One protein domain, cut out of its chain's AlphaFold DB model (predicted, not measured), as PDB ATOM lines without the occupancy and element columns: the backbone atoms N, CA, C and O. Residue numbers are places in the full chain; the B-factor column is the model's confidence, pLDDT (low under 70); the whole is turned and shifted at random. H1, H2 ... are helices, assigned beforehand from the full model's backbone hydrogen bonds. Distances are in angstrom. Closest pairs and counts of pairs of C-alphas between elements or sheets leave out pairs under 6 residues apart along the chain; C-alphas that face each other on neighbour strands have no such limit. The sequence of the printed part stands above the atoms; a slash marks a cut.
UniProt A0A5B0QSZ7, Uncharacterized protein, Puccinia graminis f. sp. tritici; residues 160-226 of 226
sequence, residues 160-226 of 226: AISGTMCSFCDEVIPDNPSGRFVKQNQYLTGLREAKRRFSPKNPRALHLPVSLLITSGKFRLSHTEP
ATOM      1  N   ALA A 160      38.113  58.532  27.251       50.84
ATOM      2  CA  ALA A 160      39.075  57.527  26.766       50.84
ATOM      3  C   ALA A 160      38.909  56.127  27.394       50.84
ATOM      4  O   ALA A 160      39.762  55.263  27.204       50.84
ATOM      5  N   ILE A 161      37.849  55.910  28.180       60.78
ATOM      6  CA  ILE A 161      37.573  54.627  28.855       60.78
ATOM      7  C   ILE A 161      36.341  53.902  28.317       60.78
ATOM      8  O   ILE A 161      36.112  52.753  28.702       60.78
ATOM      9  N   SER A 162      35.582  54.523  27.415       55.78
ATOM     10  CA  SER A 162      34.458  53.884  26.730       55.78
ATOM     11  C   SER A 162      34.978  52.675  25.943       55.78
ATOM     12  O   SER A 162      35.950  52.781  25.195       55.78
ATOM     13  N   GLY A 163      34.403  51.499  26.195       63.38
ATOM     14  CA  GLY A 163      34.840  50.236  25.585       63.38
ATOM     15  C   GLY A 163      36.058  49.561  26.235       63.38
ATOM     16  O   GLY A 163      36.459  48.485  25.793       63.38
ATOM     17  N   THR A 164      36.643  50.130  27.295       81.25
ATOM     18  CA  THR A 164      37.707  49.455  28.064       81.25
ATOM     19  C   THR A 164      37.118  48.589  29.181       81.25
ATOM     20  O   THR A 164      36.090  48.927  29.765       81.25
ATOM     21  N   MET A 165      37.748  47.450  29.493       85.94
ATOM     22  CA  MET A 165      37.299  46.598  30.599       85.94
ATOM     23  C   MET A 165      37.675  47.193  31.959       85.94
ATOM     24  O   MET A 165      38.786  47.684  32.167       85.94
ATOM     25  N   CYS A 166      36.752  47.091  32.910       86.56
ATOM     26  CA  CYS A 166      36.927  47.431  34.312       86.56
ATOM     27  C   CYS A 166      38.088  46.643  34.922       86.56
ATOM     28  O   CYS A 166      38.043  45.414  34.984       86.56
ATOM     29  N   SER A 167      39.083  47.348  35.461       87.75
ATOM     30  CA  SER A 167      40.260  46.760  36.113       87.75
ATOM     31  C   SER A 167      39.941  45.832  37.291       87.75
ATOM     32  O   SER A 167      40.833  45.139  37.740       87.75
ATOM     33  N   PHE A 168      38.712  45.788  37.808       86.81
ATOM     34  CA  PHE A 168      38.357  44.947  38.963       86.81
ATOM     35  C   PHE A 168      37.253  43.928  38.680       86.81
ATOM     36  O   PHE A 168      37.162  42.931  39.390       86.81
ATOM     37  N   CYS A 169      36.412  44.173  37.674       82.12
ATOM     38  CA  CYS A 169      35.124  43.501  37.540       82.12
ATOM     39  C   CYS A 169      34.926  42.698  36.246       82.12
ATOM     40  O   CYS A 169      33.838  42.195  36.037       82.12
ATOM     41  N   ASP A 170      35.954  42.518  35.401       85.56
ATOM     42  CA  ASP A 170      35.879  41.757  34.128       85.56
ATOM     43  C   ASP A 170      34.707  42.183  33.196       85.56
ATOM     44  O   ASP A 170      34.389  41.498  32.228       85.56
ATOM     45  N   GLU A 171      34.084  43.334  33.465       87.44
ATOM     46  CA  GLU A 171      32.955  43.920  32.739       87.44
ATOM     47  C   GLU A 171      33.412  45.138  31.930       87.44
ATOM     48  O   GLU A 171      34.385  45.808  32.285       87.44
ATOM     49  N   VAL A 172      32.732  45.429  30.820       88.81
ATOM     50  CA  VAL A 172      33.031  46.607  29.993       88.81
ATOM     51  C   VAL A 172      32.537  47.863  30.710       88.81
ATOM     52  O   VAL A 172      31.412  47.897  31.206       88.81
ATOM     53  N   ILE A 173      33.373  48.900  30.770       88.06
ATOM     54  CA  ILE A 173      32.971  50.192  31.329       88.06
ATOM     55  C   ILE A 173      31.927  50.821  30.389       88.06
ATOM     56  O   ILE A 173      32.187  50.914  29.186       88.06
ATOM     57  N   PRO A 174      30.765  51.260  30.908       84.31
ATOM     58  CA  PRO A 174      29.733  51.895  30.092       84.31
ATOM     59  C   PRO A 174      30.259  53.185  29.456       84.31
ATOM     60  O   PRO A 174      31.121  53.845  30.033       84.31
ATOM     61  N   ASP A 175      29.698  53.590  28.313       85.31
ATOM     62  CA  ASP A 175      30.183  54.751  27.548       85.31
ATOM     63  C   ASP A 175      30.188  56.061  28.346       85.31
ATOM     64  O   ASP A 175      31.060  56.900  28.139       85.31
ATOM     65  N   ASN A 176      29.254  56.203  29.293       85.44
ATOM     66  CA  ASN A 176      29.145  57.338  30.208       85.44
ATOM     67  C   ASN A 176      29.285  56.881  31.671       85.44
ATOM     68  O   ASN A 176      28.287  56.774  32.393       85.44
ATOM     69  N   PRO A 177      30.510  56.600  32.145       84.88
ATOM     70  CA  PRO A 177      30.723  56.216  33.529       84.88
ATOM     71  C   PRO A 177      30.518  57.419  34.453       84.88
ATOM     72  O   PRO A 177      30.856  58.560  34.129       84.88
ATOM     73  N   SER A 178      29.995  57.169  35.656       88.38
ATOM     74  CA  SER A 178      29.874  58.234  36.655       88.38
ATOM     75  C   SER A 178      31.257  58.782  37.035       88.38
ATOM     76  O   SER A 178      32.221  58.030  37.176       88.38
ATOM     77  N   GLY A 179      31.365  60.093  37.276       87.06
ATOM     78  CA  GLY A 179      32.635  60.697  37.706       87.06
ATOM     79  C   GLY A 179      33.176  60.096  39.013       87.06
ATOM     80  O   GLY A 179      34.385  59.961  39.188       87.06
ATOM     81  N   ARG A 180      32.277  59.648  39.903       87.25
ATOM     82  CA  ARG A 180      32.638  58.914  41.126       87.25
ATOM     83  C   ARG A 180      33.315  57.584  40.810       87.25
ATOM     84  O   ARG A 180      34.361  57.304  41.385       87.25
ATOM     85  N   PHE A 181      32.754  56.808  39.881       86.88
ATOM     86  CA  PHE A 181      33.351  55.551  39.435       86.88
ATOM     87  C   PHE A 181      34.743  55.780  38.854       86.88
ATOM     88  O   PHE A 181      35.678  55.090  39.240       86.88
ATOM     89  N   VAL A 182      34.899  56.776  37.979       87.50
ATOM     90  CA  VAL A 182      36.193  57.105  37.365       87.50
ATOM     91  C   VAL A 182      37.248  57.416  38.423       87.50
ATOM     92  O   VAL A 182      38.317  56.807  38.429       87.50
ATOM     93  N   LYS A 183      36.924  58.319  39.355       88.69
ATOM     94  CA  LYS A 183      37.832  58.724  40.433       88.69
ATOM     95  C   LYS A 183      38.189  57.548  41.340       88.69
ATOM     96  O   LYS A 183      39.350  57.379  41.704       88.69
ATOM     97  N   GLN A 184      37.204  56.722  41.685       86.50
ATOM     98  CA  GLN A 184      37.415  55.551  42.527       86.50
ATOM     99  C   GLN A 184      38.248  54.485  41.818       86.50
ATOM    100  O   GLN A 184      39.174  53.953  42.413       86.50
ATOM    101  N   ASN A 185      37.962  54.190  40.552       87.00
ATOM    102  CA  ASN A 185      38.723  53.224  39.769       87.00
ATOM    103  C   ASN A 185      40.184  53.675  39.651       87.00
ATOM    104  O   ASN A 185      41.079  52.911  39.997       87.00
ATOM    105  N   GLN A 186      40.421  54.948  39.313       88.12
ATOM    106  CA  GLN A 186      41.766  55.520  39.272       88.12
ATOM    107  C   GLN A 186      42.478  55.404  40.627       88.12
ATOM    108  O   GLN A 186      43.612  54.926  40.679       88.12
ATOM    109  N   TYR A 187      41.800  55.768  41.719       89.00
ATOM    110  CA  TYR A 187      42.338  55.633  43.071       89.00
ATOM    111  C   TYR A 187      42.735  54.186  43.376       89.00
ATOM    112  O   TYR A 187      43.882  53.928  43.731       89.00
ATOM    113  N   LEU A 188      41.821  53.236  43.170       86.50
ATOM    114  CA  LEU A 188      42.060  51.822  43.448       86.50
ATOM    115  C   LEU A 188      43.191  51.254  42.586       86.50
ATOM    116  O   LEU A 188      44.007  50.494  43.094       86.50
ATOM    117  N   THR A 189      43.272  51.631  41.306       87.38
ATOM    118  CA  THR A 189      44.357  51.191  40.411       87.38
ATOM    119  C   THR A 189      45.720  51.773  40.786       87.38
ATOM    120  O   THR A 189      46.738  51.172  40.455       87.38
ATOM    121  N   GLY A 190      45.750  52.924  41.464       86.75
ATOM    122  CA  GLY A 190      46.978  53.572  41.932       86.75
ATOM    123  C   GLY A 190      47.476  53.063  43.287       86.75
ATOM    124  O   GLY A 190      48.571  53.430  43.711       86.75
ATOM    125  N   LEU A 191      46.699  52.229  43.988       86.44
ATOM    126  CA  LEU A 191      47.121  51.665  45.267       86.44
ATOM    127  C   LEU A 191      48.248  50.649  45.067       86.44
ATOM    128  O   LEU A 191      48.157  49.758  44.229       86.44
ATOM    129  N   ARG A 192      49.272  50.704  45.929       83.75
ATOM    130  CA  ARG A 192      50.373  49.717  45.941       83.75
ATOM    131  C   ARG A 192      49.901  48.290  46.246       83.75
ATOM    132  O   ARG A 192      50.575  47.326  45.906       83.75
ATOM    133  N   GLU A 193      48.740  48.162  46.882       86.38
ATOM    134  CA  GLU A 193      48.082  46.885  47.173       86.38
ATOM    135  C   GLU A 193      47.385  46.276  45.946       86.38
ATOM    136  O   GLU A 193      47.055  45.088  45.961       86.38
ATOM    137  N   ALA A 194      47.166  47.057  44.882       83.88
ATOM    138  CA  ALA A 194      46.501  46.591  43.676       83.88
ATOM    139  C   ALA A 194      47.445  45.689  42.868       83.88
ATOM    140  O   ALA A 194      48.259  46.130  42.057       83.88
ATOM    141  N   LYS A 195      47.343  44.383  43.112       85.88
ATOM    142  CA  LYS A 195      48.114  43.362  42.397       85.88
ATOM    143  C   LYS A 195      47.386  42.935  41.134       85.88
ATOM    144  O   LYS A 195      46.161  42.837  41.135       85.88
ATOM    145  N   ARG A 196      48.132  42.612  40.076       86.56
ATOM    146  CA  ARG A 196      47.548  42.042  38.855       86.56
ATOM    147  C   ARG A 196      46.882  40.704  39.156       86.56
ATOM    148  O   ARG A 196      47.494  39.820  39.746       86.56
ATOM    149  N   ARG A 197      45.638  40.582  38.712       87.12
ATOM    150  CA  ARG A 197      44.891  39.337  38.603       87.12
ATOM    151  C   ARG A 197      44.975  38.926  37.141       87.12
ATOM    152  O   ARG A 197      44.404  39.589  36.283       87.12
ATOM    153  N   PHE A 198      45.697  37.857  36.834       81.19
ATOM    154  CA  PHE A 198      45.704  37.341  35.469       81.19
ATOM    155  C   PHE A 198      44.322  36.749  35.165       81.19
ATOM    156  O   PHE A 198      43.938  35.729  35.734       81.19
ATOM    157  N   SER A 199      43.554  37.434  34.316       80.44
ATOM    158  CA  SER A 199      42.242  36.999  33.830       80.44
ATOM    159  C   SER A 199      42.327  36.786  32.317       80.44
ATOM    160  O   SER A 199      42.853  37.655  31.620       80.44
ATOM    161  N   PRO A 200      41.808  35.665  31.778       83.38
ATOM    162  CA  PRO A 200      41.815  35.411  30.337       83.38
ATOM    163  C   PRO A 200      40.948  36.412  29.562       83.38
ATOM    164  O   PRO A 200      41.172  36.627  28.377       83.38
ATOM    165  N   LYS A 201      39.964  37.034  30.228       85.75
ATOM    166  CA  LYS A 201      39.069  38.033  29.628       85.75
ATOM    167  C   LYS A 201      39.620  39.450  29.748       85.75
ATOM    168  O   LYS A 201      39.474  40.241  28.824       85.75
ATOM    169  N   ASN A 202      40.264  39.765  30.872       85.88
ATOM    170  CA  ASN A 202      40.812  41.088  31.128       85.88
ATOM    171  C   ASN A 202      42.293  41.007  31.547       85.88
ATOM    172  O   ASN A 202      42.592  40.780  32.723       85.88
ATOM    173  N   PRO A 203      43.245  41.280  30.636       82.50
ATOM    174  CA  PRO A 203      44.675  41.244  30.958       82.50
ATOM    175  C   PRO A 203      45.105  42.357  31.929       82.50
ATOM    176  O   PRO A 203      46.221  42.334  32.447       82.50
ATOM    177  N   ARG A 204      44.236  43.345  32.175       83.69
ATOM    178  CA  ARG A 204      44.457  44.459  33.108       83.69
ATOM    179  C   ARG A 204      43.696  44.276  34.420       83.69
ATOM    180  O   ARG A 204      43.626  45.226  35.197       83.69
ATOM    181  N   ALA A 205      43.120  43.098  34.664       89.62
ATOM    182  CA  ALA A 205      42.430  42.831  35.912       89.62
ATOM    183  C   ALA A 205      43.399  42.933  37.101       89.62
ATOM    184  O   ALA A 205      44.564  42.535  37.046       89.62
ATOM    185  N   LEU A 206      42.899  43.494  38.190       89.94
ATOM    186  CA  LEU A 206      43.570  43.722  39.451       89.94
ATOM    187  C   LEU A 206      42.737  43.075  40.557       89.94
ATOM    188  O   LEU A 206      41.505  43.032  40.500       89.94
ATOM    189  N   HIS A 207      43.414  42.581  41.583       88.38
ATOM    190  CA  HIS A 207      42.765  42.202  42.826       88.38
ATOM    191  C   HIS A 207      42.285  43.457  43.558       88.38
ATOM    192  O   HIS A 207      42.993  44.465  43.625       88.38
ATOM    193  N   LEU A 208      41.080  43.383  44.126       85.75
ATOM    194  CA  LEU A 208      40.587  44.413  45.033       85.75
ATOM    195  C   LEU A 208      41.487  44.467  46.282       85.75
ATOM    196  O   LEU A 208      41.777  43.412  46.856       85.75
ATOM    197  N   PRO A 209      41.910  45.662  46.729       81.50
ATOM    198  CA  PRO A 209      42.646  45.816  47.978       81.50
ATOM    199  C   PRO A 209      41.816  45.283  49.152       81.50
ATOM    200  O   PRO A 209      40.711  45.764  49.419       81.50
ATOM    201  N   VAL A 210      42.340  44.280  49.860       71.94
ATOM    202  CA  VAL A 210      41.626  43.580  50.946       71.94
ATOM    203  C   VAL A 210      41.278  44.536  52.094       71.94
ATOM    204  O   VAL A 210      40.216  44.415  52.705       71.94
ATOM    205  N   SER A 211      42.106  45.559  52.310       65.12
ATOM    206  CA  SER A 211      41.924  46.617  53.311       65.12
ATOM    207  C   SER A 211      40.596  47.381  53.161       65.12
ATOM    208  O   SER A 211      40.046  47.877  54.142       65.12
ATOM    209  N   LEU A 212      40.031  47.439  51.948       59.34
ATOM    210  CA  LEU A 212      38.756  48.113  51.666       59.34
ATOM    211  C   LEU A 212      37.537  47.187  51.759       59.34
ATOM    212  O   LEU A 212      36.418  47.667  51.950       59.34
ATOM    213  N   LEU A 213      37.731  45.871  51.661       58.38
ATOM    214  CA  LEU A 213      36.646  44.894  51.801       58.38
ATOM    215  C   LEU A 213      36.165  44.785  53.256       58.38
ATOM    216  O   LEU A 213      34.999  44.490  53.498       58.38
ATOM    217  N   ILE A 214      37.045  45.066  54.221       51.84
ATOM    218  CA  ILE A 214      36.730  44.986  55.655       51.84
ATOM    219  C   ILE A 214      35.965  46.234  56.129       51.84
ATOM    220  O   ILE A 214      35.105  46.138  57.001       51.84
ATOM    221  N   THR A 215      36.219  47.403  55.532       47.84
ATOM    222  CA  THR A 215      35.553  48.665  55.908       47.84
ATOM    223  C   THR A 215      34.244  48.898  55.153       47.84
ATOM    224  O   THR A 215      33.325  49.525  55.682       47.84
ATOM    225  N   SER A 216      34.104  48.340  53.949       50.31
ATOM    226  CA  SER A 216      32.846  48.318  53.199       50.31
ATOM    227  C   SER A 216      32.139  46.976  53.400       50.31
ATOM    228  O   SER A 216      32.187  46.093  52.552       50.31
ATOM    229  N   GLY A 217      31.473  46.798  54.545       45.91
ATOM    230  CA  GLY A 217      30.749  45.573  54.928       45.91
ATOM    231  C   GLY A 217      29.544  45.193  54.044       45.91
ATOM    232  O   GLY A 217      28.448  44.978  54.559       45.91
ATOM    233  N   LYS A 218      29.708  45.133  52.716       46.62
ATOM    234  CA  LYS A 218      28.672  44.826  51.717       46.62
ATOM    235  C   LYS A 218      29.166  44.074  50.473       46.62
ATOM    236  O   LYS A 218      28.451  44.048  49.480       46.62
ATOM    237  N   PHE A 219      30.304  43.383  50.516       43.03
ATOM    238  CA  PHE A 219      30.596  42.352  49.511       43.03
ATOM    239  C   PHE A 219      30.473  40.967  50.142       43.03
ATOM    240  O   PHE A 219      31.445  40.376  50.606       43.03
ATOM    241  N   ARG A 220      29.241  40.438  50.168       37.19
ATOM    242  CA  ARG A 220      29.047  38.992  50.299       37.19
ATOM    243  C   ARG A 220      29.509  38.355  48.991       37.19
ATOM    244  O   ARG A 220      28.742  38.276  48.039       37.19
ATOM    245  N   LEU A 221      30.760  37.909  48.959       41.84
ATOM    246  CA  LEU A 221      31.173  36.840  48.059       41.84
ATOM    247  C   LEU A 221      30.381  35.597  48.471       41.84
ATOM    248  O   LEU A 221      30.647  34.995  49.510       41.84
ATOM    249  N   SER A 222      29.363  35.249  47.691       40.09
ATOM    250  CA  SER A 222      28.777  33.917  47.723       40.09
ATOM    251  C   SER A 222      29.825  32.939  47.197       40.09
ATOM    252  O   SER A 222      29.868  32.643  46.008       40.09
ATOM    253  N   HIS A 223      30.703  32.473  48.084       38.94
ATOM    254  CA  HIS A 223      31.405  31.217  47.870       38.94
ATOM    255  C   HIS A 223      30.355  30.114  48.002       38.94
ATOM    256  O   HIS A 223      29.846  29.852  49.090       38.94
ATOM    257  N   THR A 224      29.972  29.539  46.872       44.62
ATOM    258  CA  THR A 224      29.250  28.272  46.818       44.62
ATOM    259  C   THR A 224      30.222  27.278  46.217       44.62
ATOM    260  O   THR A 224      30.563  27.423  45.052       44.62
ATOM    261  N   GLU A 225      30.718  26.359  47.039       33.22
ATOM    262  CA  GLU A 225      31.167  25.015  46.655       33.22
ATOM    263  C   GLU A 225      31.483  24.211  47.929       33.22
ATOM    264  O   GLU A 225      31.754  24.829  48.969       33.22
ATOM    265  N   PRO A 226      31.541  22.868  47.866       55.16
ATOM    266  CA  PRO A 226      31.124  21.964  46.782       55.16
ATOM    267  C   PRO A 226      29.892  21.104  47.132       55.16
ATOM    268  O   PRO A 226      29.585  20.935  48.335       55.16
TER     269      PRO A 226
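Overview. This is residues 160 to 226 of the 226 residues of an uncharacterized protein of Puccinia graminis f. sp. tritici (UniProt A0A5B0QSZ7). What is the shape? There is little regular structure: a body of loops, residues 160 to 178 and 191 to 209, has helix H1 along one side, and residues 213 to 226, of which 213 to 215 belong to H2, stick out as a tail. What makes it up? The 67 printed residues include two named helices, H1 then H2, holding 18 residues, and no named strand: all helix. How compact is it? It is only just compact, close to loose, with a radius of gyration of the C-alphas of 13.0 A and spans of 39 by 27 by 22 A.

Arrangement. Do the helices meet? H1, residues 179 to 190, and H2, residues 210 to 215, are apart. How are their backbones? In H1 every O i to N i+4 pair is within hydrogen-bond range; in H2 0 of 2 are, and 1 of 3 O i to N i+3 pairs.

Along the chain. Where is H1? It begins at C-alpha 179 (32.635, 60.697, 37.706) and spans 16.6 A. Where does H2 end? It ends at C-alpha 215 (35.553, 48.665, 55.908), after 9.3 A.

Size, cuts and confidence. How large is it? The farthest C-alphas, of Ala 160 and Pro 226, are 41.6 A apart. Is it continuous? The printed part has no cut, and the link H1 to H2 is long, 19 residues. Where is confidence low? pLDDT is under 70 at residues 160 to 163 and 211 to 226.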